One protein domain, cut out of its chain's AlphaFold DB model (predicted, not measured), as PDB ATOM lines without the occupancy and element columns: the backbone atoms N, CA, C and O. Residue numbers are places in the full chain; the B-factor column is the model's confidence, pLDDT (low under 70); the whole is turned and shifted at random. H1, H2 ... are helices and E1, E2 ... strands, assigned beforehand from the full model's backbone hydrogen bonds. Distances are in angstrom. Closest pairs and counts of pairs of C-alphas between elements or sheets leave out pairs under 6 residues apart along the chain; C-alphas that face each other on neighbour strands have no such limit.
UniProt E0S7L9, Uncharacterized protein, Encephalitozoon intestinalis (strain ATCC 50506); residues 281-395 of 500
ATOM      1  N   SER A 281    -145.260 230.427  42.585       92.50
ATOM      2  CA  SER A 281    -145.763 230.513  43.962       92.50
ATOM      3  C   SER A 281    -145.314 231.791  44.689       92.50
ATOM      4  O   SER A 281    -146.097 232.356  45.455       92.50
ATOM      5  N   GLU A 282    -144.108 232.282  44.379       93.69
ATOM      6  CA  GLU A 282    -143.501 233.501  44.933       93.69
ATOM      7  C   GLU A 282    -144.116 234.797  44.362       93.69
ATOM      8  O   GLU A 282    -143.936 235.875  44.934       93.69
ATOM      9  N   GLN A 283    -144.851 234.733  43.243       93.75
ATOM     10  CA  GLN A 283    -145.489 235.927  42.683       93.75
ATOM     11  C   GLN A 283    -146.676 236.406  43.529       93.75
ATOM     12  O   GLN A 283    -147.321 235.657  44.268       93.75
ATOM     13  N   SER A 284    -147.031 237.679  43.330       90.69
ATOM     14  CA  SER A 284    -148.228 238.273  43.929       90.69
ATOM     15  C   SER A 284    -149.517 237.528  43.556       90.69
ATOM     16  O   SER A 284    -149.635 236.938  42.478       90.69
ATOM     17  N   ASP A 285    -150.524 237.615  44.427       90.38
ATOM     18  CA  ASP A 285    -151.832 236.979  44.217       90.38
ATOM     19  C   ASP A 285    -152.518 237.421  42.925       90.38
ATOM     20  O   ASP A 285    -153.162 236.606  42.266       90.38
ATOM     21  N   VAL A 286    -152.337 238.680  42.518       90.31
ATOM     22  CA  VAL A 286    -152.880 239.194  41.254       90.31
ATOM     23  C   VAL A 286    -152.250 238.482  40.057       90.31
ATOM     24  O   VAL A 286    -152.976 238.058  39.163       90.31
ATOM     25  N   VAL A 287    -150.928 238.273  40.052       92.38
ATOM     26  CA  VAL A 287    -150.248 237.560  38.955       92.38
ATOM     27  C   VAL A 287    -150.690 236.096  38.912       92.38
ATOM     28  O   VAL A 287    -151.042 235.605  37.843       92.38
ATOM     29  N   LYS A 288    -150.781 235.414  40.064       93.06
ATOM     30  CA  LYS A 288    -151.306 234.035  40.136       93.06
ATOM     31  C   LYS A 288    -152.720 233.936  39.549       93.06
ATOM     32  O   LYS A 288    -153.010 233.063  38.732       93.06
ATOM     33  N   LYS A 289    -153.594 234.877  39.907       93.12
ATOM     34  CA  LYS A 289    -154.967 234.982  39.391       93.12
ATOM     35  C   LYS A 289    -155.036 235.339  37.902       93.12
ATOM     36  O   LYS A 289    -155.874 234.793  37.189       93.12
ATOM     37  N   ASN A 290    -154.132 236.173  37.406       93.88
ATOM     38  CA  ASN A 290    -153.983 236.475  35.982       93.88
ATOM     39  C   ASN A 290    -153.564 235.248  35.163       93.88
ATOM     40  O   ASN A 290    -154.138 234.973  34.102       93.88
ATOM     41  N   THR A 291    -152.629 234.457  35.688       95.44
ATOM     42  CA  THR A 291    -152.263 233.160  35.111       95.44
ATOM     43  C   THR A 291    -153.471 232.221  35.084       95.44
ATOM     44  O   THR A 291    -153.745 231.610  34.051       95.44
ATOM     45  N   MET A 292    -154.261 232.164  36.166       94.50
ATOM     46  CA  MET A 292    -155.508 231.388  36.190       94.50
ATOM     47  C   MET A 292    -156.500 231.855  35.117       94.50
ATOM     48  O   MET A 292    -157.003 231.024  34.370       94.50
ATOM     49  N   ILE A 293    -156.753 233.158  34.966       94.38
ATOM     50  CA  ILE A 293    -157.635 233.680  33.902       94.38
ATOM     51  C   ILE A 293    -157.137 233.251  32.517       94.38
ATOM     52  O   ILE A 293    -157.933 232.829  31.679       94.38
ATOM     53  N   THR A 294    -155.826 233.308  32.289       96.06
ATOM     54  CA  THR A 294    -155.218 232.888  31.021       96.06
ATOM     55  C   THR A 294    -155.457 231.403  30.759       96.06
ATOM     56  O   THR A 294    -155.923 231.038  29.678       96.06
ATOM     57  N   LYS A 295    -155.229 230.541  31.759       96.19
ATOM     58  CA  LYS A 295    -155.527 229.104  31.665       96.19
ATOM     59  C   LYS A 295    -157.026 228.848  31.452       96.19
ATOM     60  O   LYS A 295    -157.376 228.025  30.619       96.19
ATOM     61  N   ILE A 296    -157.915 229.585  32.128       95.00
ATOM     62  CA  ILE A 296    -159.379 229.498  31.946       95.00
ATOM     63  C   ILE A 296    -159.780 229.855  30.515       95.00
ATOM     64  O   ILE A 296    -160.597 229.154  29.919       95.00
ATOM     65  N   PHE A 297    -159.223 230.931  29.963       96.12
ATOM     66  CA  PHE A 297    -159.480 231.340  28.587       96.12
ATOM     67  C   PHE A 297    -159.001 230.270  27.601       96.12
ATOM     68  O   PHE A 297    -159.764 229.842  26.738       96.12
ATOM     69  N   LEU A 298    -157.770 229.779  27.763       96.69
ATOM     70  CA  LEU A 298    -157.222 228.728  26.908       96.69
ATOM     71  C   LEU A 298    -158.012 227.414  27.015       96.69
ATOM     72  O   LEU A 298    -158.267 226.793  25.987       96.69
ATOM     73  N   ASP A 299    -158.435 227.010  28.215       94.56
ATOM     74  CA  ASP A 299    -159.274 225.823  28.447       94.56
ATOM     75  C   ASP A 299    -160.656 225.983  27.822       94.56
ATOM     76  O   ASP A 299    -161.166 225.068  27.184       94.56
ATOM     77  N   SER A 300    -161.259 227.164  27.944       94.62
ATOM     78  CA  SER A 300    -162.576 227.449  27.369       94.62
ATOM     79  C   SER A 300    -162.608 227.241  25.853       94.62
ATOM     80  O   SER A 300    -163.619 226.801  25.318       94.62
ATOM     81  N   HIS A 301    -161.484 227.502  25.182       95.69
ATOM     82  CA  HIS A 301    -161.310 227.341  23.735       95.69
ATOM     83  C   HIS A 301    -160.533 226.070  23.346       95.69
ATOM     84  O   HIS A 301    -160.167 225.893  22.188       95.69
ATOM     85  N   GLY A 302    -160.282 225.176  24.305       93.50
ATOM     86  CA  GLY A 302    -159.699 223.851  24.094       93.50
ATOM     87  C   GLY A 302    -158.190 223.795  23.822       93.50
ATOM     88  O   GLY A 302    -157.682 222.761  23.392       93.50
ATOM     89  N   TYR A 303    -157.457 224.885  24.065       94.69
ATOM     90  CA  TYR A 303    -155.997 224.949  23.917       94.69
ATOM     91  C   TYR A 303    -155.245 224.419  25.141       94.69
ATOM     92  O   TYR A 303    -154.173 223.827  24.994       94.69
ATOM     93  N   PHE A 304    -155.792 224.643  26.335       92.88
ATOM     94  CA  PHE A 304    -155.268 224.125  27.598       92.88
ATOM     95  C   PHE A 304    -156.149 222.960  28.066       92.88
ATOM     96  O   PHE A 304    -157.367 223.073  27.975       92.88
ATOM     97  N   PRO A 305    -155.583 221.861  28.588       86.94
ATOM     98  CA  PRO A 305    -154.150 221.556  28.694       86.94
ATOM     99  C   PRO A 305    -153.550 220.875  27.441       86.94
ATOM    100  O   PRO A 305    -152.402 220.446  27.471       86.94
ATOM    101  N   VAL A 306    -154.309 220.726  26.341       88.25
ATOM    102  CA  VAL A 306    -153.910 219.901  25.176       88.25
ATOM    103  C   VAL A 306    -152.588 220.334  24.540       88.25
ATOM    104  O   VAL A 306    -151.691 219.519  24.321       88.25
ATOM    105  N   TYR A 307    -152.512 221.606  24.166       91.19
ATOM    106  CA  TYR A 307    -151.390 222.177  23.431       91.19
ATOM    107  C   TYR A 307    -150.515 223.038  24.334       91.19
ATOM    108  O   TYR A 307    -149.310 223.118  24.121       91.19
ATOM    109  N   PHE A 308    -151.126 223.666  25.332       93.56
ATOM    110  CA  PHE A 308    -150.453 224.490  26.319       93.56
ATOM    111  C   PHE A 308    -150.624 223.830  27.684       93.56
ATOM    112  O   PHE A 308    -151.719 223.871  28.234       93.56
ATOM    113  N   ASP A 309    -149.562 223.206  28.195       91.62
ATOM    114  CA  ASP A 309    -149.516 222.659  29.556       91.62
ATOM    115  C   ASP A 309    -149.324 223.785  30.595       91.62
ATOM    116  O   ASP A 309    -149.092 224.948  30.245       91.62
ATOM    117  N   ASP A 310    -149.441 223.459  31.887       93.75
ATOM    118  CA  ASP A 310    -149.265 224.436  32.971       93.75
ATOM    119  C   ASP A 310    -147.924 225.173  32.874       93.75
ATOM    120  O   ASP A 310    -147.891 226.404  32.937       93.75
ATOM    121  N   ARG A 311    -146.846 224.421  32.627       94.00
ATOM    122  CA  ARG A 311    -145.483 224.924  32.446       94.00
ATOM    123  C   ARG A 311    -145.407 225.994  31.357       94.00
ATOM    124  O   ARG A 311    -144.851 227.067  31.581       94.00
ATOM    125  N   LEU A 312    -145.960 225.721  30.176       94.88
ATOM    126  CA  LEU A 312    -145.905 226.630  29.037       94.88
ATOM    127  C   LEU A 312    -146.735 227.892  29.278       94.88
ATOM    128  O   LEU A 312    -146.276 228.990  28.959       94.88
ATOM    129  N   VAL A 313    -147.938 227.757  29.846       96.50
ATOM    130  CA  VAL A 313    -148.786 228.921  30.147       96.50
ATOM    131  C   VAL A 313    -148.144 229.808  31.209       96.50
ATOM    132  O   VAL A 313    -148.145 231.027  31.053       96.50
ATOM    133  N   GLU A 314    -147.564 229.227  32.258       96.94
ATOM    134  CA  GLU A 314    -146.873 229.976  33.313       96.94
ATOM    135  C   GLU A 314    -145.657 230.729  32.776       96.94
ATOM    136  O   GLU A 314    -145.526 231.924  33.036       96.94
ATOM    137  N   LEU A 315    -144.824 230.090  31.947       95.94
ATOM    138  CA  LEU A 315    -143.711 230.764  31.272       95.94
ATOM    139  C   LEU A 315    -144.200 231.937  30.415       95.94
ATOM    140  O   LEU A 315    -143.646 233.031  30.499       95.94
ATOM    141  N   ILE A 316    -145.262 231.743  29.623       95.44
ATOM    142  CA  ILE A 316    -145.875 232.815  28.824       95.44
ATOM    143  C   ILE A 316    -146.339 233.969  29.723       95.44
ATOM    144  O   ILE A 316    -146.053 235.127  29.426       95.44
ATOM    145  N   CYS A 317    -146.996 233.676  30.843       95.75
ATOM    146  CA  CYS A 317    -147.463 234.692  31.787       95.75
ATOM    147  C   CYS A 317    -146.304 235.463  32.443       95.75
ATOM    148  O   CYS A 317    -146.380 236.688  32.573       95.75
ATOM    149  N   LEU A 318    -145.213 234.774  32.795       94.50
ATOM    150  CA  LEU A 318    -143.993 235.395  33.319       94.50
ATOM    151  C   LEU A 318    -143.325 236.309  32.281       94.50
ATOM    152  O   LEU A 318    -142.867 237.392  32.644       94.50
ATOM    153  N   MET A 319    -143.315 235.906  31.004       91.69
ATOM    154  CA  MET A 319    -142.785 236.708  29.892       91.69
ATOM    155  C   MET A 319    -143.633 237.946  29.584       91.69
ATOM    156  O   MET A 319    -143.083 238.979  29.217       91.69
ATOM    157  N   ILE A 320    -144.960 237.851  29.701       89.50
ATOM    158  CA  ILE A 320    -145.871 238.948  29.348       89.50
ATOM    159  C   ILE A 320    -145.832 240.068  30.382       89.50
ATOM    160  O   ILE A 320    -145.767 241.242  30.021       89.50
ATOM    161  N   GLY A 321    -145.957 239.733  31.667       80.94
ATOM    162  CA  GLY A 321    -146.469 240.750  32.576       80.94
ATOM    163  C   GLY A 321    -146.371 240.442  34.050       80.94
ATOM    164  O   GLY A 321    -147.278 240.821  34.784       80.94
ATOM    165  N   ARG A 322    -145.283 239.817  34.517       83.44
ATOM    166  CA  ARG A 322    -145.038 239.631  35.966       83.44
ATOM    167  C   ARG A 322    -145.087 240.946  36.769       83.44
ATOM    168  O   ARG A 322    -145.373 240.943  37.960       83.44
ATOM    169  N   GLU A 323    -144.820 242.076  36.110       84.06
ATOM    170  CA  GLU A 323    -144.852 243.423  36.698       84.06
ATOM    171  C   GLU A 323    -146.249 244.068  36.632       84.06
ATOM    172  O   GLU A 323    -146.513 245.066  37.305       84.06
ATOM    173  N   ILE A 324    -147.172 243.482  35.863       88.62
ATOM    174  CA  ILE A 324    -148.539 243.972  35.702       88.62
ATOM    175  C   ILE A 324    -149.390 243.465  36.863       88.62
ATOM    176  O   ILE A 324    -149.733 242.287  36.960       88.62
ATOM    177  N   ARG A 325    -149.780 244.393  37.738       86.25
ATOM    178  CA  ARG A 325    -150.594 244.121  38.932       86.25
ATOM    179  C   ARG A 325    -152.075 244.444  38.724       86.25
ATOM    180  O   ARG A 325    -152.765 244.784  39.676       86.25
ATOM    181  N   SER A 326    -152.567 244.337  37.488       91.31
ATOM    182  CA  SER A 326    -153.967 244.576  37.119       91.31
ATOM    183  C   SER A 326    -154.547 243.399  36.347       91.31
ATOM    184  O   SER A 326    -153.850 242.809  35.519       91.31
ATOM    185  N   PHE A 327    -155.819 243.068  36.594       92.12
ATOM    186  CA  PHE A 327    -156.496 241.985  35.876       92.12
ATOM    187  C   PHE A 327    -156.758 242.339  34.413       92.12
ATOM    188  O   PHE A 327    -156.400 241.582  33.512       92.12
ATOM    189  N   GLY A 328    -157.354 243.511  34.183       90.44
ATOM    190  CA  GLY A 328    -157.739 243.960  32.846       90.44
ATOM    191  C   GLY A 328    -156.530 244.159  31.942       90.44
ATOM    192  O   GLY A 328    -156.457 243.581  30.856       90.44
ATOM    193  N   ARG A 329    -155.528 244.899  32.438       90.94
ATOM    194  CA  ARG A 329    -154.322 245.181  31.656       90.94
ATOM    195  C   ARG A 329    -153.535 243.921  31.319       90.94
ATOM    196  O   ARG A 329    -153.129 243.760  30.174       90.94
ATOM    197  N   PHE A 330    -153.340 243.017  32.282       94.06
ATOM    198  CA  PHE A 330    -152.599 241.780  32.030       94.06
ATOM    199  C   PHE A 330    -153.263 240.959  30.930       94.06
ATOM    200  O   PHE A 330    -152.587 240.487  30.017       94.06
ATOM    201  N   PHE A 331    -154.587 240.790  30.993       94.12
ATOM    202  CA  PHE A 331    -155.284 239.995  29.993       94.12
ATOM    203  C   PHE A 331    -155.236 240.651  28.609       94.12
ATOM    204  O   PHE A 331    -155.061 239.961  27.607       94.12
ATOM    205  N   GLN A 332    -155.312 241.981  28.541       91.94
ATOM    206  CA  GLN A 332    -155.150 242.720  27.293       91.94
ATOM    207  C   GLN A 332    -153.747 242.559  26.692       91.94
ATOM    208  O   GLN A 332    -153.633 242.301  25.493       91.94
ATOM    209  N   GLU A 333    -152.696 242.613  27.513       92.25
ATOM    210  CA  GLU A 333    -151.329 242.305  27.071       92.25
ATOM    211  C   GLU A 333    -151.199 240.855  26.613       92.25
ATOM    212  O   GLU A 333    -150.612 240.587  25.565       92.25
ATOM    213  N   PHE A 334    -151.812 239.904  27.324       95.31
ATOM    214  CA  PHE A 334    -151.853 238.519  26.873       95.31
ATOM    215  C   PHE A 334    -152.504 238.404  25.498       95.31
ATOM    216  O   PHE A 334    -151.929 237.760  24.621       95.31
ATOM    217  N   LEU A 335    -153.656 239.034  25.271       94.31
ATOM    218  CA  LEU A 335    -154.329 239.020  23.974       94.31
ATOM    219  C   LEU A 335    -153.491 239.683  22.866       94.31
ATOM    220  O   LEU A 335    -153.461 239.170  21.747       94.31
ATOM    221  N   GLY A 336    -152.793 240.779  23.170       92.06
ATOM    222  CA  GLY A 336    -151.924 241.490  22.226       92.06
ATOM    223  C   GLY A 336    -150.596 240.779  21.946       92.06
ATOM    224  O   GLY A 336    -150.021 240.927  20.867       92.06
ATOM    225  N   HIS A 337    -150.118 239.962  22.886       91.81
ATOM    226  CA  HIS A 337    -148.843 239.270  22.782       91.81
ATOM    227  C   HIS A 337    -148.863 238.228  21.659       91.81
ATOM    228  O   HIS A 337    -149.593 237.236  21.707       91.81
ATOM    229  N   ARG A 338    -148.018 238.389  20.641       89.06
ATOM    230  CA  ARG A 338    -147.870 237.370  19.599       89.06
ATOM    231  C   ARG A 338    -147.038 236.213  20.141       89.06
ATOM    232  O   ARG A 338    -145.832 236.351  20.299       89.06
ATOM    233  N   ILE A 339    -147.671 235.060  20.362       85.69
ATOM    234  CA  ILE A 339    -146.972 233.876  20.875       85.69
ATOM    235  C   ILE A 339    -145.972 233.413  19.810       85.69
ATOM    236  O   ILE A 339    -146.366 232.891  18.764       85.69
ATOM    237  N   ARG A 340    -144.682 233.639  20.071       83.12
ATOM    238  CA  ARG A 340    -143.549 233.188  19.259       83.12
ATOM    239  C   ARG A 340    -142.460 232.699  20.207       83.12
ATOM    240  O   ARG A 340    -141.736 233.502  20.772       83.12
ATOM    241  N   LEU A 341    -142.388 231.385  20.391       81.12
ATOM    242  CA  LEU A 341    -141.479 230.759  21.357       81.12
ATOM    243  C   LEU A 341    -140.236 230.149  20.699       81.12
ATOM    244  O   LEU A 341    -139.202 229.991  21.337       81.12
ATOM    245  N   GLU A 342    -140.319 229.814  19.413       86.00
ATOM    246  CA  GLU A 342    -139.188 229.256  18.675       86.00
ATOM    247  C   GLU A 342    -138.064 230.282  18.513       86.00
ATOM    248  O   GLU A 342    -138.305 231.409  18.073       86.00
ATOM    249  N   GLY A 343    -136.833 229.854  18.811       87.81
ATOM    250  CA  GLY A 343    -135.649 230.707  18.721       87.81
ATOM    251  C   GLY A 343    -135.452 231.609  19.936       87.81
ATOM    252  O   GLY A 343    -134.717 232.585  19.836       87.81
ATOM    253  N   TYR A 344    -136.094 231.300  21.065       92.62
ATOM    254  CA  TYR A 344    -135.924 232.029  22.318       92.62
ATOM    255  C   TYR A 344    -135.497 231.110  23.461       92.62
ATOM    256  O   TYR A 344    -135.910 229.950  23.539       92.62
ATOM    257  N   SER A 345    -134.693 231.654  24.369       94.69
ATOM    258  CA  SER A 345    -134.331 231.037  25.639       94.69
ATOM    259  C   SER A 345    -134.887 231.878  26.787       94.69
ATOM    260  O   SER A 345    -134.731 233.100  26.796       94.69
ATOM    261  N   PHE A 346    -135.542 231.239  27.756       95.50
ATOM    262  CA  PHE A 346    -136.023 231.877  28.981       95.50
ATOM    263  C   PHE A 346    -135.157 231.444  30.162       95.50
ATOM    264  O   PHE A 346    -135.105 230.262  30.504       95.50
ATOM    265  N   ASN A 347    -134.466 232.389  30.793       96.25
ATOM    266  CA  ASN A 347    -133.623 232.101  31.950       96.25
ATOM    267  C   ASN A 347    -134.427 232.277  33.247       96.25
ATOM    268  O   ASN A 347    -134.923 233.366  33.516       96.25
ATOM    269  N   LEU A 348    -134.537 231.226  34.061       96.44
ATOM    270  CA  LEU A 348    -135.355 231.216  35.280       96.44
ATOM    271  C   LEU A 348    -134.742 231.985  36.463       96.44
ATOM    272  O   LEU A 348    -135.455 232.291  37.413       96.44
ATOM    273  N   GLU A 349    -133.452 232.325  36.419       93.88
ATOM    274  CA  GLU A 349    -132.791 233.121  37.466       93.88
ATOM    275  C   GLU A 349    -132.993 234.622  37.238       93.88
ATOM    276  O   GLU A 349    -133.313 235.375  38.153       93.88
ATOM    277  N   THR A 350    -132.835 235.061  35.991       93.50
ATOM    278  CA  THR A 350    -132.959 236.471  35.594       93.50
ATOM    279  C   THR A 350    -134.366 236.831  35.129       93.50
ATOM    280  O   THR A 350    -134.713 238.013  35.096       93.50
ATOM    281  N   LEU A 351    -135.167 235.820  34.766       92.88
ATOM    282  CA  LEU A 351    -136.492 235.934  34.151       92.88
ATOM    283  C   LEU A 351    -136.473 236.789  32.877       92.88
ATOM    284  O   LEU A 351    -137.412 237.531  32.587       92.88
ATOM    285  N   LYS A 352    -135.371 236.699  32.126       92.12
ATOM    286  CA  LYS A 352    -135.176 237.382  30.847       92.12
ATOM    287  C   LYS A 352    -135.288 236.400  29.690       92.12
ATOM    288  O   LYS A 352    -134.867 235.246  29.788       92.12
ATOM    289  N   VAL A 353    -135.824 236.910  28.586       92.06
ATOM    290  CA  VAL A 353    -135.860 236.232  27.290       92.06
ATOM    291  C   VAL A 353    -134.657 236.684  26.468       92.06
ATOM    292  O   VAL A 353    -134.404 237.883  26.355       92.06
ATOM    293  N   THR A 354    -133.945 235.742  25.864       92.88
ATOM    294  CA  THR A 354    -132.885 236.007  24.884       92.88
ATOM    295  C   THR A 354    -133.150 235.233  23.600       92.88
ATOM    296  O   THR A 354    -133.780 234.180  23.617       92.88
ATOM    297  N   GLU A 355    -132.690 235.750  22.464       91.62
ATOM    298  CA  GLU A 355    -132.739 235.004  21.204       91.62
ATOM    299  C   GLU A 355    -131.680 233.896  21.188       91.62
ATOM    300  O   GLU A 355    -130.551 234.085  21.643       91.62
ATOM    301  N   ASN A 356    -132.037 232.741  20.629       88.19
ATOM    302  CA  ASN A 356    -131.131 231.629  20.371       88.19
ATOM    303  C   ASN A 356    -131.197 231.197  18.899       88.19
ATOM    304  O   ASN A 356    -132.188 231.390  18.194       88.19
ATOM    305  N   LYS A 357    -130.113 230.578  18.420       85.00
ATOM    306  CA  LYS A 357    -129.984 230.132  17.021       85.00
ATOM    307  C   LYS A 357    -130.600 228.753  16.762       85.00
ATOM    308  O   LYS A 357    -130.713 228.346  15.608       85.00
ATOM    309  N   ASN A 358    -131.021 228.044  17.808       81.81
ATOM    310  CA  ASN A 358    -131.393 226.630  17.746       81.81
ATOM    311  C   ASN A 358    -132.817 226.396  17.221       81.81
ATOM    312  O   ASN A 358    -133.237 225.244  17.098       81.81
ATOM    313  N   LYS A 359    -133.566 227.468  16.908       84.81
ATOM    314  CA  LYS A 359    -134.976 227.432  16.461       84.81
ATOM    315  C   LYS A 359    -135.882 226.625  17.401       84.81
ATOM    316  O   LYS A 359    -136.896 226.076  16.986       84.81
ATOM    317  N   ARG A 360    -135.512 226.541  18.678       90.81
ATOM    318  CA  ARG A 360    -136.236 225.821  19.728       90.81
ATOM    319  C   ARG A 360    -136.499 226.768  20.883       90.81
ATOM    320  O   ARG A 360    -135.780 227.755  21.044       90.81
ATOM    321  N   PHE A 361    -137.541 226.473  21.648       94.06
ATOM    322  CA  PHE A 361    -137.778 227.163  22.903       94.06
ATOM    323  C   PHE A 361    -137.009 226.447  24.010       94.06
ATOM    324  O   PHE A 361    -137.240 225.264  24.270       94.06
ATOM    325  N   GLU A 362    -136.064 227.149  24.621       95.62
ATOM    326  CA  GLU A 362    -135.204 226.612  25.674       95.62
ATOM    327  C   GLU A 362    -135.512 227.302  26.999       95.62
ATOM    328  O   GLU A 362    -135.739 228.509  27.052       95.62
ATOM    329  N   VAL A 363    -135.491 226.544  28.088       96.88
ATOM    330  CA  VAL A 363    -135.561 227.094  29.440       96.88
ATOM    331  C   VAL A 363    -134.272 226.742  30.156       96.88
ATOM    332  O   VAL A 363    -133.836 225.590  30.129       96.88
ATOM    333  N   VAL A 364    -133.656 227.756  30.755       96.19
ATOM    334  CA  VAL A 364    -132.343 227.664  31.394       96.19
ATOM    335  C   VAL A 364    -132.493 227.891  32.889       96.19
ATOM    336  O   VAL A 364    -133.087 228.885  33.311       96.19
ATOM    337  N   TYR A 365    -131.922 226.994  33.685       96.19
ATOM    338  CA  TYR A 365    -131.823 227.137  35.132       96.19
ATOM    339  C   TYR A 365    -130.515 226.532  35.621       96.19
ATOM    340  O   TYR A 365    -130.284 225.339  35.437       96.19
ATOM    341  N   GLN A 366    -129.661 227.344  36.247       92.44
ATOM    342  CA  GLN A 366    -128.311 226.932  36.631       92.44
ATOM    343  C   GLN A 366    -127.560 226.319  35.428       92.44
ATOM    344  O   GLN A 366    -127.342 226.986  34.419       92.44
ATOM    345  N   HIS A 367    -127.204 225.035  35.519       91.56
ATOM    346  CA  HIS A 367    -126.510 224.272  34.479       91.56
ATOM    347  C   HIS A 367    -127.475 223.478  33.579       91.56
ATOM    348  O   HIS A 367    -127.038 222.854  32.614       91.56
ATOM    349  N   ASP A 368    -128.774 223.472  33.894       94.81
ATOM    350  CA  ASP A 368    -129.793 222.751  33.140       94.81
ATOM    351  C   ASP A 368    -130.319 223.599  31.979       94.81
ATOM    352  O   ASP A 368    -130.713 224.756  32.146       94.81
ATOM    353  N   ILE A 369    -130.384 222.980  30.801       94.50
ATOM    354  CA  ILE A 369    -131.048 223.522  29.615       94.50
ATOM    355  C   ILE A 369    -132.053 222.478  29.148       94.50
ATOM    356  O   ILE A 369    -131.679 221.364  28.778       94.50
ATOM    357  N   VAL A 370    -133.337 222.831  29.169       95.69
ATOM    358  CA  VAL A 370    -134.414 221.937  28.732       95.69
ATOM    359  C   VAL A 370    -135.144 222.567  27.562       95.69
ATOM    360  O   VAL A 370    -135.581 223.716  27.618       95.69
ATOM    361  N   VAL A 371    -135.294 221.790  26.493       94.88
ATOM    362  CA  VAL A 371    -136.122 222.172  25.351       94.88
ATOM    363  C   VAL A 371    -137.580 221.914  25.706       94.88
ATOM    364  O   VAL A 371    -137.979 220.771  25.921       94.88
ATOM    365  N   ILE A 372    -138.381 222.973  25.731       92.44
ATOM    366  CA  ILE A 372    -139.817 222.876  25.974       92.44
ATOM    367  C   ILE A 372    -140.522 222.713  24.635       92.44
ATOM    368  O   ILE A 372    -140.338 223.505  23.708       92.44
ATOM    369  N   LYS A 373    -141.344 221.667  24.522       88.75
ATOM    370  CA  LYS A 373    -142.105 221.404  23.303       88.75
ATOM    371  C   LYS A 373    -143.132 222.513  23.078       88.75
ATOM    372  O   LYS A 373    -144.001 222.741  23.914       88.75
ATOM    373  N   THR A 374    -143.057 223.161  21.923       90.06
ATOM    374  CA  THR A 374    -144.024 224.171  21.493       90.06
ATOM    375  C   THR A 374    -145.183 223.528  20.717       90.06
ATOM    376  O   THR A 374    -145.007 222.476  20.089       90.06
ATOM    377  N   PRO A 375    -146.388 224.127  20.740       91.44
ATOM    378  CA  PRO A 375    -147.494 223.689  19.895       91.44
ATOM    379  C   PRO A 375    -147.152 223.811  18.403       91.44
ATOM    380  O   PRO A 375    -146.376 224.694  18.028       91.44
ATOM    381  N   PRO A 376    -147.786 223.011  17.523       90.31
ATOM    382  CA  PRO A 376    -147.629 223.165  16.080       90.31
ATOM    383  C   PRO A 376    -147.961 224.587  15.609       90.31
ATOM    384  O   PRO A 376    -148.912 225.201  16.099       90.31
ATOM    385  N   LEU A 377    -147.246 225.086  14.594       90.06
ATOM    386  CA  LEU A 377    -147.413 226.457  14.094       90.06
ATOM    387  C   LEU A 377    -148.869 226.788  13.720       90.06
ATOM    388  O   LEU A 377    -149.346 227.868  14.063       90.06
ATOM    389  N   LYS A 378    -149.599 225.853  13.094       90.62
ATOM    390  CA  LYS A 378    -151.026 226.025  12.758       90.62
ATOM    391  C   LYS A 378    -151.896 226.275  14.002       90.62
ATOM    392  O   LYS A 378    -152.789 227.118  13.967       90.62
ATOM    393  N   ILE A 379    -151.605 225.608  15.124       92.88
ATOM    394  CA  ILE A 379    -152.307 225.814  16.403       92.88
ATOM    395  C   ILE A 379    -152.005 227.201  16.968       92.88
ATOM    396  O   ILE A 379    -152.922 227.917  17.370       92.88
ATOM    397  N   VAL A 380    -150.731 227.607  16.951       93.62
ATOM    398  CA  VAL A 380    -150.304 228.938  17.408       93.62
ATOM    399  C   VAL A 380    -150.929 230.043  16.549       93.62
ATOM    400  O   VAL A 380    -151.398 231.050  17.079       93.62
ATOM    401  N   GLN A 381    -150.988 229.858  15.228       92.88
ATOM    402  CA  GLN A 381    -151.653 230.778  14.303       92.88
ATOM    403  C   GLN A 381    -153.151 230.892  14.598       92.88
ATOM    404  O   GLN A 381    -153.654 232.011  14.696       92.88
ATOM    405  N   ARG A 382    -153.845 229.765  14.819       93.69
ATOM    406  CA  ARG A 382    -155.269 229.756  15.192       93.69
ATOM    407  C   ARG A 382    -155.507 230.495  16.513       93.69
ATOM    408  O   ARG A 382    -156.404 231.328  16.577       93.69
ATOM    409  N   LEU A 383    -154.672 230.265  17.533       95.31
ATOM    410  CA  LEU A 383    -154.772 230.967  18.818       95.31
ATOM    411  C   LEU A 383    -154.542 232.476  18.665       95.31
ATOM    412  O   LEU A 383    -155.309 233.274  19.194       95.31
ATOM    413  N   ASN A 384    -153.515 232.890  17.919       94.94
ATOM    414  CA  ASN A 384    -153.279 234.310  17.643       94.94
ATOM    415  C   ASN A 384    -154.457 234.943  16.873       94.94
ATOM    416  O   ASN A 384    -154.823 236.083  17.154       94.94
ATOM    417  N   GLY A 385    -155.084 234.200  15.952       93.69
ATOM    418  CA  GLY A 385    -156.315 234.604  15.270       93.69
ATOM    419  C   GLY A 385    -157.482 234.810  16.237       93.69
ATOM    420  O   GLY A 385    -158.087 235.878  16.236       93.69
ATOM    421  N   LEU A 386    -157.736 233.842  17.125       94.25
ATOM    422  CA  LEU A 386    -158.753 233.951  18.175       94.25
ATOM    423  C   LEU A 386    -158.518 235.179  19.062       94.25
ATOM    424  O   LEU A 386    -159.440 235.957  19.289       94.25
ATOM    425  N   LYS A 387    -157.284 235.388  19.530       95.19
ATOM    426  CA  LYS A 387    -156.926 236.535  20.378       95.19
ATOM    427  C   LYS A 387    -157.188 237.867  19.675       95.19
ATOM    428  O   LYS A 387    -157.758 238.773  20.278       95.19
ATOM    429  N   LYS A 388    -156.843 237.966  18.386       93.50
ATOM    430  CA  LYS A 388    -157.142 239.139  17.554       93.50
ATOM    431  C   LYS A 388    -158.648 239.359  17.404       93.50
ATOM    432  O   LYS A 388    -159.100 240.494  17.525       93.50
ATOM    433  N   THR A 389    -159.422 238.298  17.174       92.62
ATOM    434  CA  THR A 389    -160.888 238.383  17.116       92.62
ATOM    435  C   THR A 389    -161.454 238.878  18.442       92.62
ATOM    436  O   THR A 389    -162.241 239.816  18.439       92.62
ATOM    437  N   VAL A 390    -161.005 238.325  19.573       92.81
ATOM    438  CA  VAL A 390    -161.444 238.747  20.913       92.81
ATOM    439  C   VAL A 390    -161.130 240.221  21.178       92.81
ATOM    440  O   VAL A 390    -162.006 240.931  21.655       92.81
ATOM    441  N   LEU A 391    -159.941 240.709  20.809       90.25
ATOM    442  CA  LEU A 391    -159.603 242.139  20.905       90.25
ATOM    443  C   LEU A 391    -160.475 243.032  20.013       90.25
ATOM    444  O   LEU A 391    -160.711 244.189  20.346       90.25
ATOM    445  N   GLY A 392    -160.926 242.517  18.867       88.75
ATOM    446  CA  GLY A 392    -161.805 243.240  17.949       88.75
ATOM    447  C   GLY A 392    -163.274 243.268  18.379       88.75
ATOM    448  O   GLY A 392    -164.036 244.102  17.887       88.75
ATOM    449  N   LEU A 393    -163.689 242.379  19.288       87.12
ATOM    450  CA  LEU A 393    -165.060 242.324  19.788       87.12
ATOM    451  C   LEU A 393    -165.314 243.476  20.768       87.12
ATOM    452  O   LEU A 393    -164.778 243.511  21.871       87.12
ATOM    453  N   LYS A 394    -166.204 244.399  20.392       80.00
ATOM    454  CA  LYS A 394    -166.667 245.492  21.260       80.00
ATOM    455  C   LYS A 394    -167.772 245.013  22.204       80.00
ATOM    456  O   LYS A 394    -168.933 245.380  22.039       80.00
ATOM    457  N   ILE A 395    -167.425 244.155  23.161       85.94
ATOM    458  CA  ILE A 395    -168.359 243.716  24.207       85.94
ATOM    459  C   ILE A 395    -168.308 244.728  25.359       85.94
ATOM    460  O   ILE A 395    -167.212 245.004  25.847       85.94
TER     461      ILE A 395
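Overview. This is residues 281 to 395 of the 500 residues of an uncharacterized protein of Encephalitozoon intestinalis (strain ATCC 50506) (UniProt E0S7L9). A cluster of crossed helices, H1, H2 and H3 touching one another and H4 joined to it through H3, stands beside a small twisted sheet of two hairpins. H2 lies between the two parts, nearest the middle of the whole, and grazes the sheet. The printed part has 115 residues, with four named helices and four named strands in the order H1 H2 H3 E1 E2 E3 E4 H4; the sheet runs E2 E1 E3 E4 and is mixed. The class is mixed, helices and strands, and the whole is compact, with a radius of gyration of the C-alphas of 14.1 A and spans of 47 by 34 by 22 A.

Arrangement. Start at H1, residues 285 to 300, and go on to H2, residues 310 to 321. H1 touches H2 with residues 290 to 295 alone, at a steep tilt of 58 degrees, opposite ways; the closest C-alphas, of Thr 291 and Cys 317, are 6.0 A apart. Next comes H3, residues 327 to 336, which touches H1 at a steep tilt of 49 degrees, the same way, the C-alphas of Asn 290 and Phe 327 being closest at 6.1 A. H2 and H3 touch about perpendicular, at 81 degrees, with the C-alphas of Gly 321 and Phe 330 closest at 6.2 A; H2 uses residues 317 to 321 alone. Then E1, residues 344 to 347, and E2, residues 352 to 355, form an antiparallel hairpin, with N 345 and O 354 2.8 A apart, within hydrogen-bond range. E3, residues 361 to 365, is the parallel neighbour of E1, with N 346 and O 362 at 2.8 A. E3 and E4, residues 368 to 372, form the second antiparallel hairpin, with N 363 and O 370 at 2.9 A. H2 is on the sheet but only grazes it, with residues 311 to 319. Last, H4, residues 377 to 392, touches H3 with residues 384 to 391 alone, opposite ways at a steep tilt of 52 degrees; the C-alphas of Leu 335 and Lys 387 are closest at 5.1 A. H4 is apart from H1 and H2. In H1, H2, H3 and H4 every O i to N i+4 pair is within hydrogen-bond range.

Along the chain. Find C-alpha 285 at (-151.832, 236.979, 44.217); from there H1 runs 22.1 A to C-alpha 300. H2 spans 16.6 A and H3 14.4 A. Look for E3 from C-alpha 361 at (-137.778, 227.163, 22.903), 13.6 A long. H4 runs 22.4 A and ends at C-alpha 392, (-161.805, 243.240, 17.949).

Size, cuts and confidence. The C-alphas farthest apart, of His 367 and Lys 394, are 47.3 A apart. The printed part has no cut and no long link. The mean pLDDT of the printed part is 92.0, and no printed residue is under 70.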